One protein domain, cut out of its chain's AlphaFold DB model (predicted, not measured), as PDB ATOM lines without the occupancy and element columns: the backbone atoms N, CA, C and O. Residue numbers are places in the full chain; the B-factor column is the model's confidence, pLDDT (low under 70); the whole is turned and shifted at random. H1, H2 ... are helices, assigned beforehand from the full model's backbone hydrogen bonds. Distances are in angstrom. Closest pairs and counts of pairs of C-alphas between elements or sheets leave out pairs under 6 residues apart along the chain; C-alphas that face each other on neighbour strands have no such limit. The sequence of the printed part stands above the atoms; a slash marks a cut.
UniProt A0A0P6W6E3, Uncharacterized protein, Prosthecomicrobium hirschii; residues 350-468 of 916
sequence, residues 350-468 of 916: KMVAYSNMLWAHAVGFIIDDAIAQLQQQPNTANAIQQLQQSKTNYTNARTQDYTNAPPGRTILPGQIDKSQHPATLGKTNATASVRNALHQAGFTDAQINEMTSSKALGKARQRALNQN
ATOM      1  N   LYS A 350     -18.806  49.303   7.409       94.75
ATOM      2  CA  LYS A 350     -18.249  47.962   7.621       94.75
ATOM      3  C   LYS A 350     -19.325  46.876   7.674       94.75
ATOM      4  O   LYS A 350     -19.168  45.842   7.026       94.75
ATOM      5  N   MET A 351     -20.456  47.111   8.344       94.50
ATOM      6  CA  MET A 351     -21.562  46.139   8.375       94.50
ATOM      7  C   MET A 351     -22.317  46.031   7.041       94.50
ATOM      8  O   MET A 351     -22.797  44.950   6.693       94.50
ATOM      9  N   VAL A 352     -22.373  47.105   6.245       95.50
ATOM     10  CA  VAL A 352     -22.864  47.029   4.857       95.50
ATOM     11  C   VAL A 352     -21.912  46.198   3.992       95.50
ATOM     12  O   VAL A 352     -22.361  45.310   3.266       95.50
ATOM     13  N   ALA A 353     -20.602  46.448   4.084       96.12
ATOM     14  CA  ALA A 353     -19.587  45.711   3.336       96.12
ATOM     15  C   ALA A 353     -19.584  44.216   3.697       96.12
ATOM     16  O   ALA A 353     -19.545  43.376   2.801       96.12
ATOM     17  N   TYR A 354     -19.759  43.880   4.978       95.50
ATOM     18  CA  TYR A 354     -19.952  42.504   5.439       95.50
ATOM     19  C   TYR A 354     -21.162  41.821   4.776       95.50
ATOM     20  O   TYR A 354     -21.055  40.717   4.243       95.50
ATOM     21  N   SER A 355     -22.321  42.490   4.744       95.25
ATOM     22  CA  SER A 355     -23.511  41.965   4.054       95.25
ATOM     23  C   SER A 355     -23.242  41.740   2.558       95.25
ATOM     24  O   SER A 355     -23.682  40.742   1.986       95.25
ATOM     25  N   ASN A 356     -22.502  42.646   1.911       96.12
ATOM     26  CA  ASN A 356     -22.132  42.525   0.499       96.12
ATOM     27  C   ASN A 356     -21.166  41.360   0.247       96.12
ATOM     28  O   ASN A 356     -21.327  40.647  -0.744       96.12
ATOM     29  N   MET A 357     -20.207  41.139   1.148       96.81
ATOM     30  CA  MET A 357     -19.312  39.983   1.128       96.81
ATOM     31  C   MET A 357     -20.121  38.682   1.170       96.81
ATOM     32  O   MET A 357     -19.956  37.832   0.297       96.81
ATOM     33  N   LEU A 358     -21.081  38.550   2.090       96.25
ATOM     34  CA  LEU A 358     -21.934  37.355   2.166       96.25
ATOM     35  C   LEU A 358     -22.753  37.113   0.891       96.25
ATOM     36  O   LEU A 358     -22.890  35.968   0.454       96.25
ATOM     37  N   TRP A 359     -23.274  38.168   0.257       96.56
ATOM     38  CA  TRP A 359     -23.931  38.030  -1.047       96.56
ATOM     39  C   TRP A 359     -22.964  37.599  -2.155       96.56
ATOM     40  O   TRP A 359     -23.367  36.844  -3.038       96.56
ATOM     41  N   ALA A 360     -21.694  38.004  -2.099       97.31
ATOM     42  CA  ALA A 360     -20.670  37.528  -3.027       97.31
ATOM     43  C   ALA A 360     -20.361  36.039  -2.844       97.31
ATOM     44  O   ALA A 360     -20.261  35.314  -3.832       97.31
ATOM     45  N   HIS A 361     -20.292  35.552  -1.602       96.75
ATOM     46  CA  HIS A 361     -20.170  34.116  -1.335       96.75
ATOM     47  C   HIS A 361     -21.402  33.339  -1.817       96.75
ATOM     48  O   HIS A 361     -21.256  32.280  -2.424       96.75
ATOM     49  N   ALA A 362     -22.611  33.887  -1.636       96.94
ATOM     50  CA  ALA A 362     -23.831  33.297  -2.185       96.94
ATOM     51  C   ALA A 362     -23.767  33.181  -3.720       96.94
ATOM     52  O   ALA A 362     -24.067  32.128  -4.277       96.94
ATOM     53  N   VAL A 363     -23.311  34.234  -4.406       97.00
ATOM     54  CA  VAL A 363     -23.027  34.195  -5.851       97.00
ATOM     55  C   VAL A 363     -22.011  33.104  -6.189       97.00
ATOM     56  O   VAL A 363     -22.224  32.358  -7.143       97.00
ATOM     57  N   GLY A 364     -20.952  32.962  -5.391       97.56
ATOM     58  CA  GLY A 364     -19.955  31.906  -5.552       97.56
ATOM     59  C   GLY A 364     -20.562  30.500  -5.571       97.56
ATOM     60  O   GLY A 364     -20.200  29.714  -6.439       97.56
ATOM     61  N   PHE A 365     -21.531  30.203  -4.699       97.19
ATOM     62  CA  PHE A 365     -22.211  28.900  -4.703       97.19
ATOM     63  C   PHE A 365     -23.101  28.679  -5.921       97.19
ATOM     64  O   PHE A 365     -23.139  27.571  -6.442       97.19
ATOM     65  N   ILE A 366     -23.791  29.715  -6.405       98.00
ATOM     66  CA  ILE A 366     -24.571  29.607  -7.649       98.00
ATOM     67  C   ILE A 366     -23.639  29.303  -8.826       98.00
ATOM     68  O   ILE A 366     -23.975  28.496  -9.689       98.00
ATOM     69  N   ILE A 367     -22.456  29.925  -8.847       98.12
ATOM     70  CA  ILE A 367     -21.434  29.652  -9.856       98.12
ATOM     71  C   ILE A 367     -20.897  28.217  -9.732       98.12
ATOM     72  O   ILE A 367     -20.728  27.559 -10.754       98.12
ATOM     73  N   ASP A 368     -20.672  27.704  -8.521       97.25
ATOM     74  CA  ASP A 368     -20.249  26.309  -8.324       97.25
ATOM     75  C   ASP A 368     -21.296  25.317  -8.846       97.25
ATOM     76  O   ASP A 368     -20.953  24.369  -9.556       97.25
ATOM     77  N   ASP A 369     -22.575  25.572  -8.564       96.00
ATOM     78  CA  ASP A 369     -23.678  24.750  -9.061       96.00
ATOM     79  C   ASP A 369     -23.761  24.816 -10.606       96.00
ATOM     80  O   ASP A 369     -24.030  23.809 -11.263       96.00
ATOM     81  N   ALA A 370     -23.468  25.974 -11.214       96.94
ATOM     82  CA  ALA A 370     -23.384  26.142 -12.671       96.94
ATOM     83  C   ALA A 370     -22.201  25.382 -13.286       96.94
ATOM     84  O   ALA A 370     -22.353  24.713 -14.309       96.94
ATOM     85  N   ILE A 371     -21.030  25.442 -12.650       97.56
ATOM     86  CA  ILE A 371     -19.846  24.684 -13.067       97.56
ATOM     87  C   ILE A 371     -20.148  23.183 -13.035       97.56
ATOM     88  O   ILE A 371     -19.832  22.488 -13.999       97.56
ATOM     89  N   ALA A 372     -20.808  22.691 -11.984       95.50
ATOM     90  CA  ALA A 372     -21.194  21.286 -11.879       95.50
ATOM     91  C   ALA A 372     -22.139  20.844 -13.015       95.50
ATOM     92  O   ALA A 372     -22.015  19.724 -13.511       95.50
ATOM     93  N   GLN A 373     -23.045  21.719 -13.477       94.69
ATOM     94  CA  GLN A 373     -23.885  21.446 -14.652       94.69
ATOM     95  C   GLN A 373     -23.066  21.400 -15.951       94.69
ATOM     96  O   GLN A 373     -23.264  20.507 -16.773       94.69
ATOM     97  N   LEU A 374     -22.124  22.330 -16.137       95.00
ATOM     98  CA  LEU A 374     -21.269  22.376 -17.328       95.00
ATOM     99  C   LEU A 374     -20.295  21.196 -17.411       95.00
ATOM    100  O   LEU A 374     -19.999  20.737 -18.512       95.00
ATOM    101  N   GLN A 375     -19.815  20.683 -16.276       94.00
ATOM    102  CA  GLN A 375     -18.938  19.506 -16.219       94.00
ATOM    103  C   GLN A 375     -19.594  18.237 -16.784       94.00
ATOM    104  O   GLN A 375     -18.894  17.308 -17.175       94.00
ATOM    105  N   GLN A 376     -20.927  18.202 -16.861       91.25
ATOM    106  CA  GLN A 376     -21.686  17.095 -17.448       91.25
ATOM    107  C   GLN A 376     -21.855  17.228 -18.973       91.25
ATOM    108  O   GLN A 376     -22.441  16.349 -19.604       91.25
ATOM    109  N   GLN A 377     -21.363  18.314 -19.578       89.94
ATOM    110  CA  GLN A 377     -21.522  18.629 -20.998       89.94
ATOM    111  C   GLN A 377     -20.160  18.651 -21.721       89.94
ATOM    112  O   GLN A 377     -19.154  19.061 -21.138       89.94
ATOM    113  N   PRO A 378     -20.092  18.244 -23.003       86.62
ATOM    114  CA  PRO A 378     -18.858  18.326 -23.782       86.62
ATOM    115  C   PRO A 378     -18.491  19.783 -24.124       86.62
ATOM    116  O   PRO A 378     -19.362  20.629 -24.303       86.62
ATOM    117  N   ASN A 379     -17.191  20.060 -24.299       86.94
ATOM    118  CA  ASN A 379     -16.639  21.341 -24.780       86.94
ATOM    119  C   ASN A 379     -16.887  22.583 -23.891       86.94
ATOM    120  O   ASN A 379     -16.900  23.708 -24.387       86.94
ATOM    121  N   THR A 380     -17.018  22.415 -22.573       93.75
ATOM    122  CA  THR A 380     -17.332  23.509 -21.628       93.75
ATOM    123  C   THR A 380     -16.132  24.070 -20.851       93.75
ATOM    124  O   THR A 380     -16.304  24.961 -20.019       93.75
ATOM    125  N   ALA A 381     -14.903  23.610 -21.121       92.81
ATOM    126  CA  ALA A 381     -13.708  23.967 -20.342       92.81
ATOM    127  C   ALA A 381     -13.468  25.489 -20.225       92.81
ATOM    128  O   ALA A 381     -13.217  25.990 -19.130       92.81
ATOM    129  N   ASN A 382     -13.619  26.234 -21.326       93.56
ATOM    130  CA  ASN A 382     -13.457  27.694 -21.322       93.56
ATOM    131  C   ASN A 382     -14.534  28.392 -20.478       93.56
ATOM    132  O   ASN A 382     -14.221  29.312 -19.728       93.56
ATOM    133  N   ALA A 383     -15.790  27.940 -20.570       94.62
ATOM    134  CA  ALA A 383     -16.895  28.491 -19.787       94.62
ATOM    135  C   ALA A 383     -16.700  28.225 -18.284       94.62
ATOM    136  O   ALA A 383     -16.895  29.121 -17.465       94.62
ATOM    137  N   ILE A 384     -16.228  27.026 -17.922       97.38
ATOM    138  CA  ILE A 384     -15.868  26.679 -16.540       97.38
ATOM    139  C   ILE A 384     -14.754  27.599 -16.023       97.38
ATOM    140  O   ILE A 384     -14.890  28.166 -14.940       97.38
ATOM    141  N   GLN A 385     -13.681  27.797 -16.798       96.12
ATOM    142  CA  GLN A 385     -12.572  28.672 -16.405       96.12
ATOM    143  C   GLN A 385     -13.027  30.131 -16.225       96.12
ATOM    144  O   GLN A 385     -12.650  30.779 -15.247       96.12
ATOM    145  N   GLN A 386     -13.868  30.644 -17.130       95.56
ATOM    146  CA  GLN A 386     -14.437  31.992 -17.026       95.56
ATOM    147  C   GLN A 386     -15.273  32.152 -15.754       95.56
ATOM    148  O   GLN A 386     -15.064  33.100 -15.000       95.56
ATOM    149  N   LEU A 387     -16.161  31.197 -15.463       97.88
ATOM    150  CA  LEU A 387     -16.965  31.198 -14.242       97.88
ATOM    151  C   LEU A 387     -16.100  31.161 -12.974       97.88
ATOM    152  O   LEU A 387     -16.338  31.938 -12.046       97.88
ATOM    153  N   GLN A 388     -15.065  30.316 -12.940       97.38
ATOM    154  CA  GLN A 388     -14.116  30.250 -11.821       97.38
ATOM    155  C   GLN A 388     -13.391  31.584 -11.600       97.38
ATOM    156  O   GLN A 388     -13.231  32.024 -10.455       97.38
ATOM    157  N   GLN A 389     -12.987  32.254 -12.682       96.75
ATOM    158  CA  GLN A 389     -12.345  33.562 -12.608       96.75
ATOM    159  C   GLN A 389     -13.324  34.646 -12.136       96.75
ATOM    160  O   GLN A 389     -12.984  35.420 -11.241       96.75
ATOM    161  N   SER A 390     -14.555  34.677 -12.659       96.50
ATOM    162  CA  SER A 390     -15.600  35.606 -12.208       96.50
ATOM    163  C   SER A 390     -15.924  35.427 -10.725       96.50
ATOM    164  O   SER A 390     -15.993  36.419  -9.996       96.50
ATOM    165  N   LYS A 391     -16.059  34.177 -10.257       97.75
ATOM    166  CA  LYS A 391     -16.257  33.853  -8.837       97.75
ATOM    167  C   LYS A 391     -15.115  34.399  -7.986       97.75
ATOM    168  O   LYS A 391     -15.370  35.147  -7.041       97.75
ATOM    169  N   THR A 392     -13.874  34.042  -8.320       97.00
ATOM    170  CA  THR A 392     -12.683  34.444  -7.556       97.00
ATOM    171  C   THR A 392     -12.553  35.965  -7.501       97.00
ATOM    172  O   THR A 392     -12.412  36.534  -6.422       97.00
ATOM    173  N   ASN A 393     -12.694  36.648  -8.638       96.56
ATOM    174  CA  ASN A 393     -12.586  38.104  -8.701       96.56
ATOM    175  C   ASN A 393     -13.666  38.799  -7.861       96.56
ATOM    176  O   ASN A 393     -13.358  39.718  -7.103       96.56
ATOM    177  N   TYR A 394     -14.927  38.365  -7.970       97.25
ATOM    178  CA  TYR A 394     -16.031  39.009  -7.257       97.25
ATOM    179  C   TYR A 394     -15.954  38.783  -5.742       97.25
ATOM    180  O   TYR A 394     -16.100  39.728  -4.965       97.25
ATOM    181  N   THR A 395     -15.680  37.547  -5.315       96.69
ATOM    182  CA  THR A 395     -15.550  37.199  -3.889       96.69
ATOM    183  C   THR A 395     -14.345  37.880  -3.242       96.69
ATOM    184  O   THR A 395     -14.505  38.495  -2.185       96.69
ATOM    185  N   ASN A 396     -13.177  37.887  -3.894       96.81
ATOM    186  CA  ASN A 396     -11.985  38.570  -3.380       96.81
ATOM    187  C   ASN A 396     -12.196  40.083  -3.273       96.81
ATOM    188  O   ASN A 396     -11.876  40.668  -2.241       96.81
ATOM    189  N   ALA A 397     -12.795  40.713  -4.290       97.56
ATOM    190  CA  ALA A 397     -13.060  42.150  -4.266       97.56
ATOM    191  C   ALA A 397     -13.996  42.543  -3.112       97.56
ATOM    192  O   ALA A 397     -13.728  43.502  -2.398       97.56
ATOM    193  N   ARG A 398     -15.094  41.804  -2.893       97.19
ATOM    194  CA  ARG A 398     -16.026  42.107  -1.790       97.19
ATOM    195  C   ARG A 398     -15.451  41.773  -0.409       97.19
ATOM    196  O   ARG A 398     -15.789  42.454   0.554       97.19
ATOM    197  N   THR A 399     -14.569  40.779  -0.314       95.88
ATOM    198  CA  THR A 399     -13.819  40.487   0.920       95.88
ATOM    199  C   THR A 399     -12.855  41.626   1.249       95.88
ATOM    200  O   THR A 399     -12.833  42.109   2.376       95.88
ATOM    201  N   GLN A 400     -12.118  42.127   0.254       96.69
ATOM    202  CA  GLN A 400     -11.218  43.268   0.424       96.69
ATOM    203  C   GLN A 400     -11.975  44.548   0.806       96.69
ATOM    204  O   GLN A 400     -11.520  45.283   1.682       96.69
ATOM    205  N   ASP A 401     -13.149  44.792   0.212       95.94
ATOM    206  CA  ASP A 401     -14.017  45.907   0.605       95.94
ATOM    207  C   ASP A 401     -14.426  45.819   2.078       95.94
ATOM    208  O   ASP A 401     -14.424  46.833   2.768       95.94
ATOM    209  N   TYR A 402     -14.767  44.625   2.576       95.19
ATOM    210  CA  TYR A 402     -15.095  44.426   3.989       95.19
ATOM    211  C   TYR A 402     -13.893  44.687   4.904       95.19
ATOM    212  O   TYR A 402     -14.031  45.418   5.886       95.19
ATOM    213  N   THR A 403     -12.717  44.161   4.556       94.06
ATOM    214  CA  THR A 403     -11.474  44.383   5.313       94.06
ATOM    215  C   THR A 403     -11.100  45.865   5.392       94.06
ATOM    216  O   THR A 403     -10.659  46.329   6.441       94.06
ATOM    217  N   ASN A 404     -11.315  46.620   4.311       94.94
ATOM    218  CA  ASN A 404     -10.932  48.031   4.206       94.94
ATOM    219  C   ASN A 404     -12.045  49.015   4.607       94.94
ATOM    220  O   ASN A 404     -11.832  50.229   4.572       94.94
ATOM    221  N   ALA A 405     -13.247  48.533   4.935       93.38
ATOM    222  CA  ALA A 405     -14.390  49.404   5.177       93.38
ATOM    223  C   ALA A 405     -14.217  50.239   6.462       93.38
ATOM    224  O   ALA A 405     -13.907  49.685   7.521       93.38
ATOM    225  N   PRO A 406     -14.487  51.558   6.414       86.56
ATOM    226  CA  PRO A 406     -14.364  52.420   7.582       86.56
ATOM    227  C   PRO A 406     -15.487  52.162   8.606       86.56
ATOM    228  O   PRO A 406     -16.578  51.709   8.235       86.56
ATOM    229  N   PRO A 407     -15.279  52.529   9.885       78.19
ATOM    230  CA  PRO A 407     -16.285  52.368  10.939       78.19
ATOM    231  C   PRO A 407     -17.444  53.380  10.855       78.19
ATOM    232  O   PRO A 407     -18.437  53.231  11.559       78.19
ATOM    233  N   GLY A 408     -17.356  54.406   9.998       84.69
ATOM    234  CA  GLY A 408     -18.398  55.433   9.859       84.69
ATOM    235  C   GLY A 408     -19.765  54.863   9.456       84.69
ATOM    236  O   GLY A 408     -19.836  53.842   8.771       84.69
ATOM    237  N   ARG A 409     -20.856  55.526   9.863       88.50
ATOM    238  CA  ARG A 409     -22.227  55.086   9.553       88.50
ATOM    239  C   ARG A 409     -22.565  55.194   8.068       88.50
ATOM    240  O   ARG A 409     -22.160  56.139   7.392       88.50
ATOM    241  N   THR A 410     -23.364  54.240   7.595       85.12
ATOM    242  CA  THR A 410     -24.131  54.376   6.352       85.12
ATOM    243  C   THR A 410     -25.345  55.291   6.579       85.12
ATOM    244  O   THR A 410     -25.641  55.710   7.700       85.12
ATOM    245  N   ILE A 411     -26.090  55.572   5.509       85.31
ATOM    246  CA  ILE A 411     -27.437  56.151   5.568       85.31
ATOM    247  C   ILE A 411     -28.298  55.344   6.550       85.31
ATOM    248  O   ILE A 411     -28.288  54.115   6.523       85.31
ATOM    249  N   LEU A 412     -29.042  56.018   7.425       88.00
ATOM    250  CA  LEU A 412     -29.840  55.342   8.446       88.00
ATOM    251  C   LEU A 412     -31.122  54.737   7.846       88.00
ATOM    252  O   LEU A 412     -31.723  55.320   6.932       88.00
ATOM    253  N   PRO A 413     -31.621  53.613   8.397       81.69
ATOM    254  CA  PRO A 413     -32.926  53.078   8.032       81.69
ATOM    255  C   PRO A 413     -34.035  54.139   8.127       81.69
ATOM    256  O   PRO A 413     -34.196  54.799   9.152       81.69
ATOM    257  N   GLY A 414     -34.813  54.288   7.050       83.06
ATOM    258  CA  GLY A 414     -35.928  55.238   6.964       83.06
ATOM    259  C   GLY A 414     -35.573  56.644   6.464       83.06
ATOM    260  O   GLY A 414     -36.487  57.441   6.284       83.06
ATOM    261  N   GLN A 415     -34.295  56.958   6.211       87.44
ATOM    262  CA  GLN A 415     -33.897  58.232   5.580       87.44
ATOM    263  C   GLN A 415     -34.044  58.231   4.052       87.44
ATOM    264  O   GLN A 415     -34.207  59.283   3.445       87.44
ATOM    265  N   ILE A 416     -33.988  57.051   3.436       89.19
ATOM    266  CA  ILE A 416     -34.193  56.833   2.002       89.19
ATOM    267  C   ILE A 416     -35.140  55.652   1.796       89.19
ATOM    268  O   ILE A 416     -35.375  54.871   2.726       89.19
ATOM    269  N   ASP A 417     -35.654  55.496   0.575       87.75
ATOM    270  CA  ASP A 417     -36.421  54.304   0.220       87.75
ATOM    271  C   ASP A 417     -35.582  53.037   0.465       87.75
ATOM    272  O   ASP A 417     -34.401  52.956   0.112       87.75
ATOM    273  N   LYS A 418     -36.210  52.019   1.064       86.06
ATOM    274  CA  LYS A 418     -35.588  50.734   1.400       86.06
ATOM    275  C   LYS A 418     -34.947  50.079   0.176       86.06
ATOM    276  O   LYS A 418     -33.926  49.409   0.330       86.06
ATOM    277  N   SER A 419     -35.519  50.276  -1.015       87.62
ATOM    278  CA  SER A 419     -34.986  49.752  -2.280       87.62
ATOM    279  C   SER A 419     -33.633  50.362  -2.673       87.62
ATOM    280  O   SER A 419     -32.826  49.689  -3.310       87.62
ATOM    281  N   GLN A 420     -33.365  51.598  -2.243       90.62
ATOM    282  CA  GLN A 420     -32.165  52.371  -2.574       90.62
ATOM    283  C   GLN A 420     -31.076  52.272  -1.501       90.62
ATOM    284  O   GLN A 420     -29.974  52.785  -1.675       90.62
ATOM    285  N   HIS A 421     -31.364  51.626  -0.370       93.31
ATOM    286  CA  HIS A 421     -30.404  51.522   0.719       93.31
ATOM    287  C   HIS A 421     -29.203  50.635   0.340       93.31
ATOM    288  O   HIS A 421     -29.425  49.546  -0.198       93.31
ATOM    289  N   PRO A 422     -27.949  51.005   0.678       92.00
ATOM    290  CA  PRO A 422     -26.754  50.223   0.337       92.00
ATOM    291  C   PRO A 422     -26.831  48.736   0.715       92.00
ATOM    292  O   PRO A 422     -26.466  47.873  -0.081       92.00
ATOM    293  N   ALA A 423     -27.387  48.417   1.889       88.50
ATOM    294  CA  ALA A 423     -27.598  47.030   2.325       88.50
ATOM    295  C   ALA A 423     -28.587  46.236   1.439       88.50
ATOM    296  O   ALA A 423     -28.467  45.019   1.318       88.50
ATOM    297  N   THR A 424     -29.551  46.909   0.801       90.50
ATOM    298  CA  THR A 424     -30.474  46.297  -0.170       90.50
ATOM    299  C   THR A 424     -29.824  46.206  -1.551       90.50
ATOM    300  O   THR A 424     -29.895  45.157  -2.195       90.50
ATOM    301  N   LEU A 425     -29.140  47.273  -1.984       92.88
ATOM    302  CA  LEU A 425     -28.443  47.333  -3.273       92.88
ATOM    303  C   LEU A 425     -27.352  46.265  -3.400       92.88
ATOM    304  O   LEU A 425     -27.144  45.746  -4.492       92.88
ATOM    305  N   GLY A 426     -26.716  45.868  -2.295       92.50
ATOM    306  CA  GLY A 426     -25.771  44.750  -2.259       92.50
ATOM    307  C   GLY A 426     -26.303  43.468  -2.904       92.50
ATOM    308  O   GLY A 426     -25.647  42.883  -3.766       92.50
ATOM    309  N   LYS A 427     -27.536  43.073  -2.555       93.12
ATOM    310  CA  LYS A 427     -28.211  41.909  -3.153       93.12
ATOM    311  C   LYS A 427     -28.454  42.110  -4.648       93.12
ATOM    312  O   LYS A 427     -28.229  41.189  -5.436       93.12
ATOM    313  N   THR A 428     -28.935  43.289  -5.037       93.88
ATOM    314  CA  THR A 428     -29.224  43.628  -6.439       93.88
ATOM    315  C   THR A 428     -27.959  43.540  -7.290       93.88
ATOM    316  O   THR A 428     -27.961  42.881  -8.328       93.88
ATOM    317  N   ASN A 429     -26.856  44.111  -6.805       95.38
ATOM    318  CA  ASN A 429     -25.565  44.108  -7.488       95.38
ATOM    319  C   ASN A 429     -24.987  42.693  -7.609       95.38
ATOM    320  O   ASN A 429     -24.513  42.315  -8.677       95.38
ATOM    321  N   ALA A 430     -25.076  41.888  -6.546       95.81
ATOM    322  CA  ALA A 430     -24.654  40.489  -6.573       95.81
ATOM    323  C   ALA A 430     -25.477  39.663  -7.573       95.81
ATOM    324  O   ALA A 430     -24.923  38.908  -8.370       95.81
ATOM    325  N   THR A 431     -26.796  39.871  -7.596       96.00
ATOM    326  CA  THR A 431     -27.697  39.204  -8.547       96.00
ATOM    327  C   THR A 431     -27.356  39.587  -9.990       96.00
ATOM    328  O   THR A 431     -27.247  38.714 -10.845       96.00
ATOM    329  N   ALA A 432     -27.126  40.872 -10.274       96.81
ATOM    330  CA  ALA A 432     -26.710  41.319 -11.603       96.81
ATOM    331  C   ALA A 432     -25.354  40.719 -12.015       96.81
ATOM    332  O   ALA A 432     -25.201  40.254 -13.143       96.81
ATOM    333  N   SER A 433     -24.391  40.664 -11.088       96.31
ATOM    334  CA  SER A 433     -23.064  40.092 -11.333       96.31
ATOM    335  C   SER A 433     -23.130  38.617 -11.735       96.31
ATOM    336  O   SER A 433     -22.556  38.246 -12.759       96.31
ATOM    337  N   VAL A 434     -23.876  37.785 -10.995       97.50
ATOM    338  CA  VAL A 434     -23.994  36.356 -11.330       97.50
ATOM    339  C   VAL A 434     -24.759  36.130 -12.631       97.50
ATOM    340  O   VAL A 434     -24.355  35.291 -13.428       97.50
ATOM    341  N   ARG A 435     -25.810  36.916 -12.907       98.25
ATOM    342  CA  ARG A 435     -26.542  36.828 -14.181       98.25
ATOM    343  C   ARG A 435     -25.628  37.107 -15.371       98.25
ATOM    344  O   ARG A 435     -25.648  36.348 -16.335       98.25
ATOM    345  N   ASN A 436     -24.793  38.141 -15.276       97.44
ATOM    346  CA  ASN A 436     -23.828  38.478 -16.321       97.44
ATOM    347  C   ASN A 436     -22.788  37.367 -16.517       97.44
ATOM    348  O   ASN A 436     -22.497  37.006 -17.654       97.44
ATOM    349  N   ALA A 437     -22.263  36.795 -15.427       97.19
ATOM    350  CA  ALA A 437     -21.295  35.700 -15.498       97.19
ATOM    351  C   ALA A 437     -21.892  34.441 -16.155       97.19
ATOM    352  O   ALA A 437     -21.272  33.850 -17.036       97.19
ATOM    353  N   LEU A 438     -23.121  34.064 -15.788       97.81
ATOM    354  CA  LEU A 438     -23.818  32.921 -16.386       97.81
ATOM    355  C   LEU A 438     -24.124  33.149 -17.873       97.81
ATOM    356  O   LEU A 438     -23.934  32.244 -18.682       97.81
ATOM    357  N   HIS A 439     -24.536  34.362 -18.252       97.06
ATOM    358  CA  HIS A 439     -24.775  34.706 -19.655       97.06
ATOM    359  C   HIS A 439     -23.488  34.616 -20.489       97.06
ATOM    360  O   HIS A 439     -23.498  34.083 -21.594       97.06
ATOM    361  N   GLN A 440     -22.357  35.101 -19.963       94.50
ATOM    362  CA  GLN A 440     -21.051  34.981 -20.628       94.50
ATOM    363  C   GLN A 440     -20.602  33.521 -20.780       94.50
ATOM    364  O   GLN A 440     -19.981  33.176 -21.781       94.50
ATOM    365  N   ALA A 441     -20.975  32.662 -19.831       94.38
ATOM    366  CA  ALA A 441     -20.708  31.227 -19.867       94.38
ATOM    367  C   ALA A 441     -21.671  30.427 -20.770       94.38
ATOM    368  O   ALA A 441     -21.543  29.207 -20.859       94.38
ATOM    369  N   GLY A 442     -22.621  31.089 -21.444       94.19
ATOM    370  CA  GLY A 442     -23.510  30.471 -22.431       94.19
ATOM    371  C   GLY A 442     -24.804  29.869 -21.874       94.19
ATOM    372  O   GLY A 442     -25.489  29.148 -22.597       94.19
ATOM    373  N   PHE A 443     -25.168  30.154 -20.620       96.00
ATOM    374  CA  PHE A 443     -26.476  29.762 -20.087       96.00
ATOM    375  C   PHE A 443     -27.603  30.578 -20.731       96.00
ATOM    376  O   PHE A 443     -27.475  31.780 -20.958       96.00
ATOM    377  N   THR A 444     -28.740  29.929 -20.978       96.50
ATOM    378  CA  THR A 444     -29.951  30.582 -21.498       96.50
ATOM    379  C   THR A 444     -30.631  31.453 -20.442       96.50
ATOM    380  O   THR A 444     -30.533  31.183 -19.244       96.50
ATOM    381  N   ASP A 445     -31.426  32.439 -20.868       96.94
ATOM    382  CA  ASP A 445     -32.201  33.283 -19.946       96.94
ATOM    383  C   ASP A 445     -33.106  32.475 -19.005       96.94
ATOM    384  O   ASP A 445     -33.269  32.838 -17.840       96.94
ATOM    385  N   ALA A 446     -33.672  31.361 -19.481       96.88
ATOM    386  CA  ALA A 446     -34.500  30.476 -18.664       96.88
ATOM    387  C   ALA A 446     -33.695  29.850 -17.513       96.88
ATOM    388  O   ALA A 446     -34.111  29.940 -16.357       96.88
ATOM    389  N   GLN A 447     -32.512  29.302 -17.813       95.94
ATOM    390  CA  GLN A 447     -31.606  28.741 -16.805       95.94
ATOM    391  C   GLN A 447     -31.120  29.822 -15.839       95.94
ATOM    392  O   GLN A 447     -31.152  29.634 -14.626       95.94
ATOM    393  N   ILE A 448     -30.734  30.992 -16.354       97.50
ATOM    394  CA  ILE A 448     -30.295  32.118 -15.524       97.50
ATOM    395  C   ILE A 448     -31.418  32.539 -14.570       97.50
ATOM    396  O   ILE A 448     -31.170  32.747 -13.383       97.50
ATOM    397  N   ASN A 449     -32.659  32.647 -15.048       96.88
ATOM    398  CA  ASN A 449     -33.811  33.006 -14.217       96.88
ATOM    399  C   ASN A 449     -34.097  31.965 -13.127       96.88
ATOM    400  O   ASN A 449     -34.432  32.343 -12.006       96.88
ATOM    401  N   GLU A 450     -33.926  30.679 -13.420       96.38
ATOM    402  CA  GLU A 450     -34.064  29.607 -12.435       96.38
ATOM    403  C   GLU A 450     -32.965  29.682 -11.359       96.38
ATOM    404  O   GLU A 450     -33.265  29.774 -10.160       96.38
ATOM    405  N   MET A 451     -31.700  29.743 -11.786       96.44
ATOM    406  CA  MET A 451     -30.516  29.769 -10.914       96.44
ATOM    407  C   MET A 451     -30.397  31.055 -10.089       96.44
ATOM    408  O   MET A 451     -29.779  31.062  -9.027       96.44
ATOM    409  N   THR A 452     -31.011  32.146 -10.549       95.88
ATOM    410  CA  THR A 452     -31.029  33.446  -9.855       95.88
ATOM    411  C   THR A 452     -32.399  33.804  -9.284       95.88
ATOM    412  O   THR A 452     -32.629  34.936  -8.858       95.88
ATOM    413  N   SER A 453     -33.313  32.832  -9.221       94.69
ATOM    414  CA  SER A 453     -34.612  33.002  -8.571       94.69
ATOM    415  C   SER A 453     -34.457  33.358  -7.087       94.69
ATOM    416  O   SER A 453     -33.471  33.007  -6.435       94.69
ATOM    417  N   SER A 454     -35.471  33.999  -6.494       90.31
ATOM    418  CA  SER A 454     -35.473  34.317  -5.055       90.31
ATOM    419  C   SER A 454     -35.234  33.089  -4.169       90.31
ATOM    420  O   SER A 454     -34.574  33.202  -3.136       90.31
ATOM    421  N   LYS A 455     -35.734  31.915  -4.583       90.62
ATOM    422  CA  LYS A 455     -35.522  30.639  -3.888       90.62
ATOM    423  C   LYS A 455     -34.067  30.175  -3.997       90.62
ATOM    424  O   LYS A 455     -33.482  29.817  -2.977       90.62
ATOM    425  N   ALA A 456     -33.481  30.211  -5.195       93.25
ATOM    426  CA  ALA A 456     -32.085  29.832  -5.413       93.25
ATOM    427  C   ALA A 456     -31.120  30.766  -4.664       93.25
ATOM    428  O   ALA A 456     -30.276  30.298  -3.903       93.25
ATOM    429  N   LEU A 457     -31.325  32.085  -4.761       93.38
ATOM    430  CA  LEU A 457     -30.565  33.083  -3.999       93.38
ATOM    431  C   LEU A 457     -30.708  32.893  -2.483       93.38
ATOM    432  O   LEU A 457     -29.740  33.068  -1.749       93.38
ATOM    433  N   GLY A 458     -31.903  32.531  -2.003       91.75
ATOM    434  CA  GLY A 458     -32.144  32.217  -0.594       91.75
ATOM    435  C   GLY A 458     -31.314  31.027  -0.108       91.75
ATOM    436  O   GLY A 458     -30.610  31.147   0.894       91.75
ATOM    437  N   LYS A 459     -31.326  29.914  -0.857       92.12
ATOM    438  CA  LYS A 459     -30.513  28.720  -0.560       92.12
ATOM    439  C   LYS A 459     -29.012  29.005  -0.627       92.12
ATOM    440  O   LYS A 459     -28.261  28.587   0.250       92.12
ATOM    441  N   ALA A 460     -28.570  29.752  -1.635       95.50
ATOM    442  CA  ALA A 460     -27.169  30.127  -1.777       95.50
ATOM    443  C   ALA A 460     -26.698  31.036  -0.628       95.50
ATOM    444  O   ALA A 460     -25.614  30.842  -0.080       95.50
ATOM    445  N   ARG A 461     -27.542  31.982  -0.190       94.88
ATOM    446  CA  ARG A 461     -27.271  32.808   0.996       94.88
ATOM    447  C   ARG A 461     -27.207  31.971   2.268       94.88
ATOM    448  O   ARG A 461     -26.337  32.211   3.092       94.88
ATOM    449  N   GLN A 462     -28.100  30.999   2.435       93.94
ATOM    450  CA  GLN A 462     -28.058  30.079   3.571       93.94
ATOM    451  C   GLN A 462     -26.729  29.308   3.616       93.94
ATOM    452  O   GLN A 462     -26.105  29.261   4.672       93.94
ATOM    453  N   ARG A 463     -26.247  28.783   2.475       94.00
ATOM    454  CA  ARG A 463     -24.913  28.157   2.378       94.00
ATOM    455  C   ARG A 463     -23.801  29.125   2.790       94.00
ATOM    456  O   ARG A 463     -22.953  28.758   3.594       94.00
ATOM    457  N   ALA A 464     -23.845  30.369   2.308       95.31
ATOM    458  CA  ALA A 464     -22.873  31.404   2.673       95.31
ATOM    459  C   ALA A 464     -22.883  31.755   4.161       95.31
ATOM    460  O   ALA A 464     -21.821  31.939   4.741       95.31
ATOM    461  N   LEU A 465     -24.057  31.803   4.792       95.69
ATOM    462  CA  LEU A 465     -24.157  32.014   6.232       95.69
ATOM    463  C   LEU A 465     -23.599  30.821   7.013       95.69
ATOM    464  O   LEU A 465     -22.885  31.026   7.986       95.69
ATOM    465  N   ASN A 466     -23.892  29.589   6.596       95.38
ATOM    466  CA  ASN A 466     -23.474  28.386   7.321       95.38
ATOM    467  C   ASN A 466     -21.977  28.055   7.154       95.38
ATOM    468  O   ASN A 466     -21.377  27.421   8.019       95.38
ATOM    469  N   GLN A 467     -21.361  28.471   6.045       92.88
ATOM    470  CA  GLN A 467     -19.922  28.299   5.784       92.88
ATOM    471  C   GLN A 467     -19.100  29.546   6.138       92.88
ATOM    472  O   GLN A 467     -17.928  29.646   5.787       92.88
ATOM    473  N   ASN A 468     -19.715  30.517   6.811       92.38
ATOM    474  CA  ASN A 468     -19.043  31.743   7.202       92.38
ATOM    475  C   ASN A 468     -17.983  31.461   8.286       92.38
ATOM    476  O   ASN A 468     -18.348  30.970   9.357       92.38
TER     477      ASN A 468
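This is residues 350 to 468 of the 916 residues of an uncharacterized protein of Prosthecomicrobium hirschii (UniProt A0A0P6W6E3). Three long helices, H1, H2 and H3, make an up-and-down bundle, their centres at the corners of a triangle, and the small helix H5 crosses H1 on the side away from H2. The short helix H4 packs on H3 through residues 435 to 439, and the long link of residues 405 to 421 loops round one end of the bundle. The printed part has 119 residues with five named helices, H1 to H5 in that order, and no named strand; the class is all helix. It is compact, with a radius of gyration of the C-alphas of 15.2 A, yet elongated in outline, spanning 50 by 27 by 25 A.

H1 runs from Lys 350, whose C-alpha is at (-18.249, 47.962, 7.621), to Leu 374, a length of 35.9 A over 25 residues. H2, residues 381 to 404, measures 34.5 A and ends with C-alpha 404 at (-10.932, 48.031, 4.206). H3, residues 422 to 440, measures 26.5 A. H4 is residues 445 to 451. H5, residues 454 to 466, is 18.2 A long and ends with C-alpha 466 at (-23.474, 28.386, 7.321).

H1 and H2 form a helical hairpin: they touch, closest at the C-alphas of Ala 353 and Tyr 402, 4.7 A, and run opposite ways at a shallow tilt of 11 degrees. H1 and H3 touch and run the same way at a shallow tilt of 22 degrees, with the C-alphas of Asn 356 and Gly 426 closest at 5.1 A. H2 and H3, also a helical hairpin, touch through residues 383 to 390 and 437 to 440 alone, closest at the C-alphas of Leu 387 and Ala 437, 6.4 A. H5 touches residues 358 to 366 of H1 alone, at a steep tilt of 68 degrees, only just short of perpendicular; the C-alphas of Ala 362 and Ala 460 are closest, 4.6 A apart. H4 touches H3, with the C-alphas of Arg 435 and Ile 448 closest at 6.2 A. H2 is apart from H4 and H5. Every O i to N i+4 pair is within hydrogen-bond range in H1, H2, H4 and H5; in H3, 13 of 15 are.

The two C-alphas farthest apart, those of Pro 378 and Gln 415, are 51.8 A apart. The printed part has no cut. The link from H2 to H3 is long, with 17 residues. The mean pLDDT of the printed part is 94.0, and no printed residue is under 70.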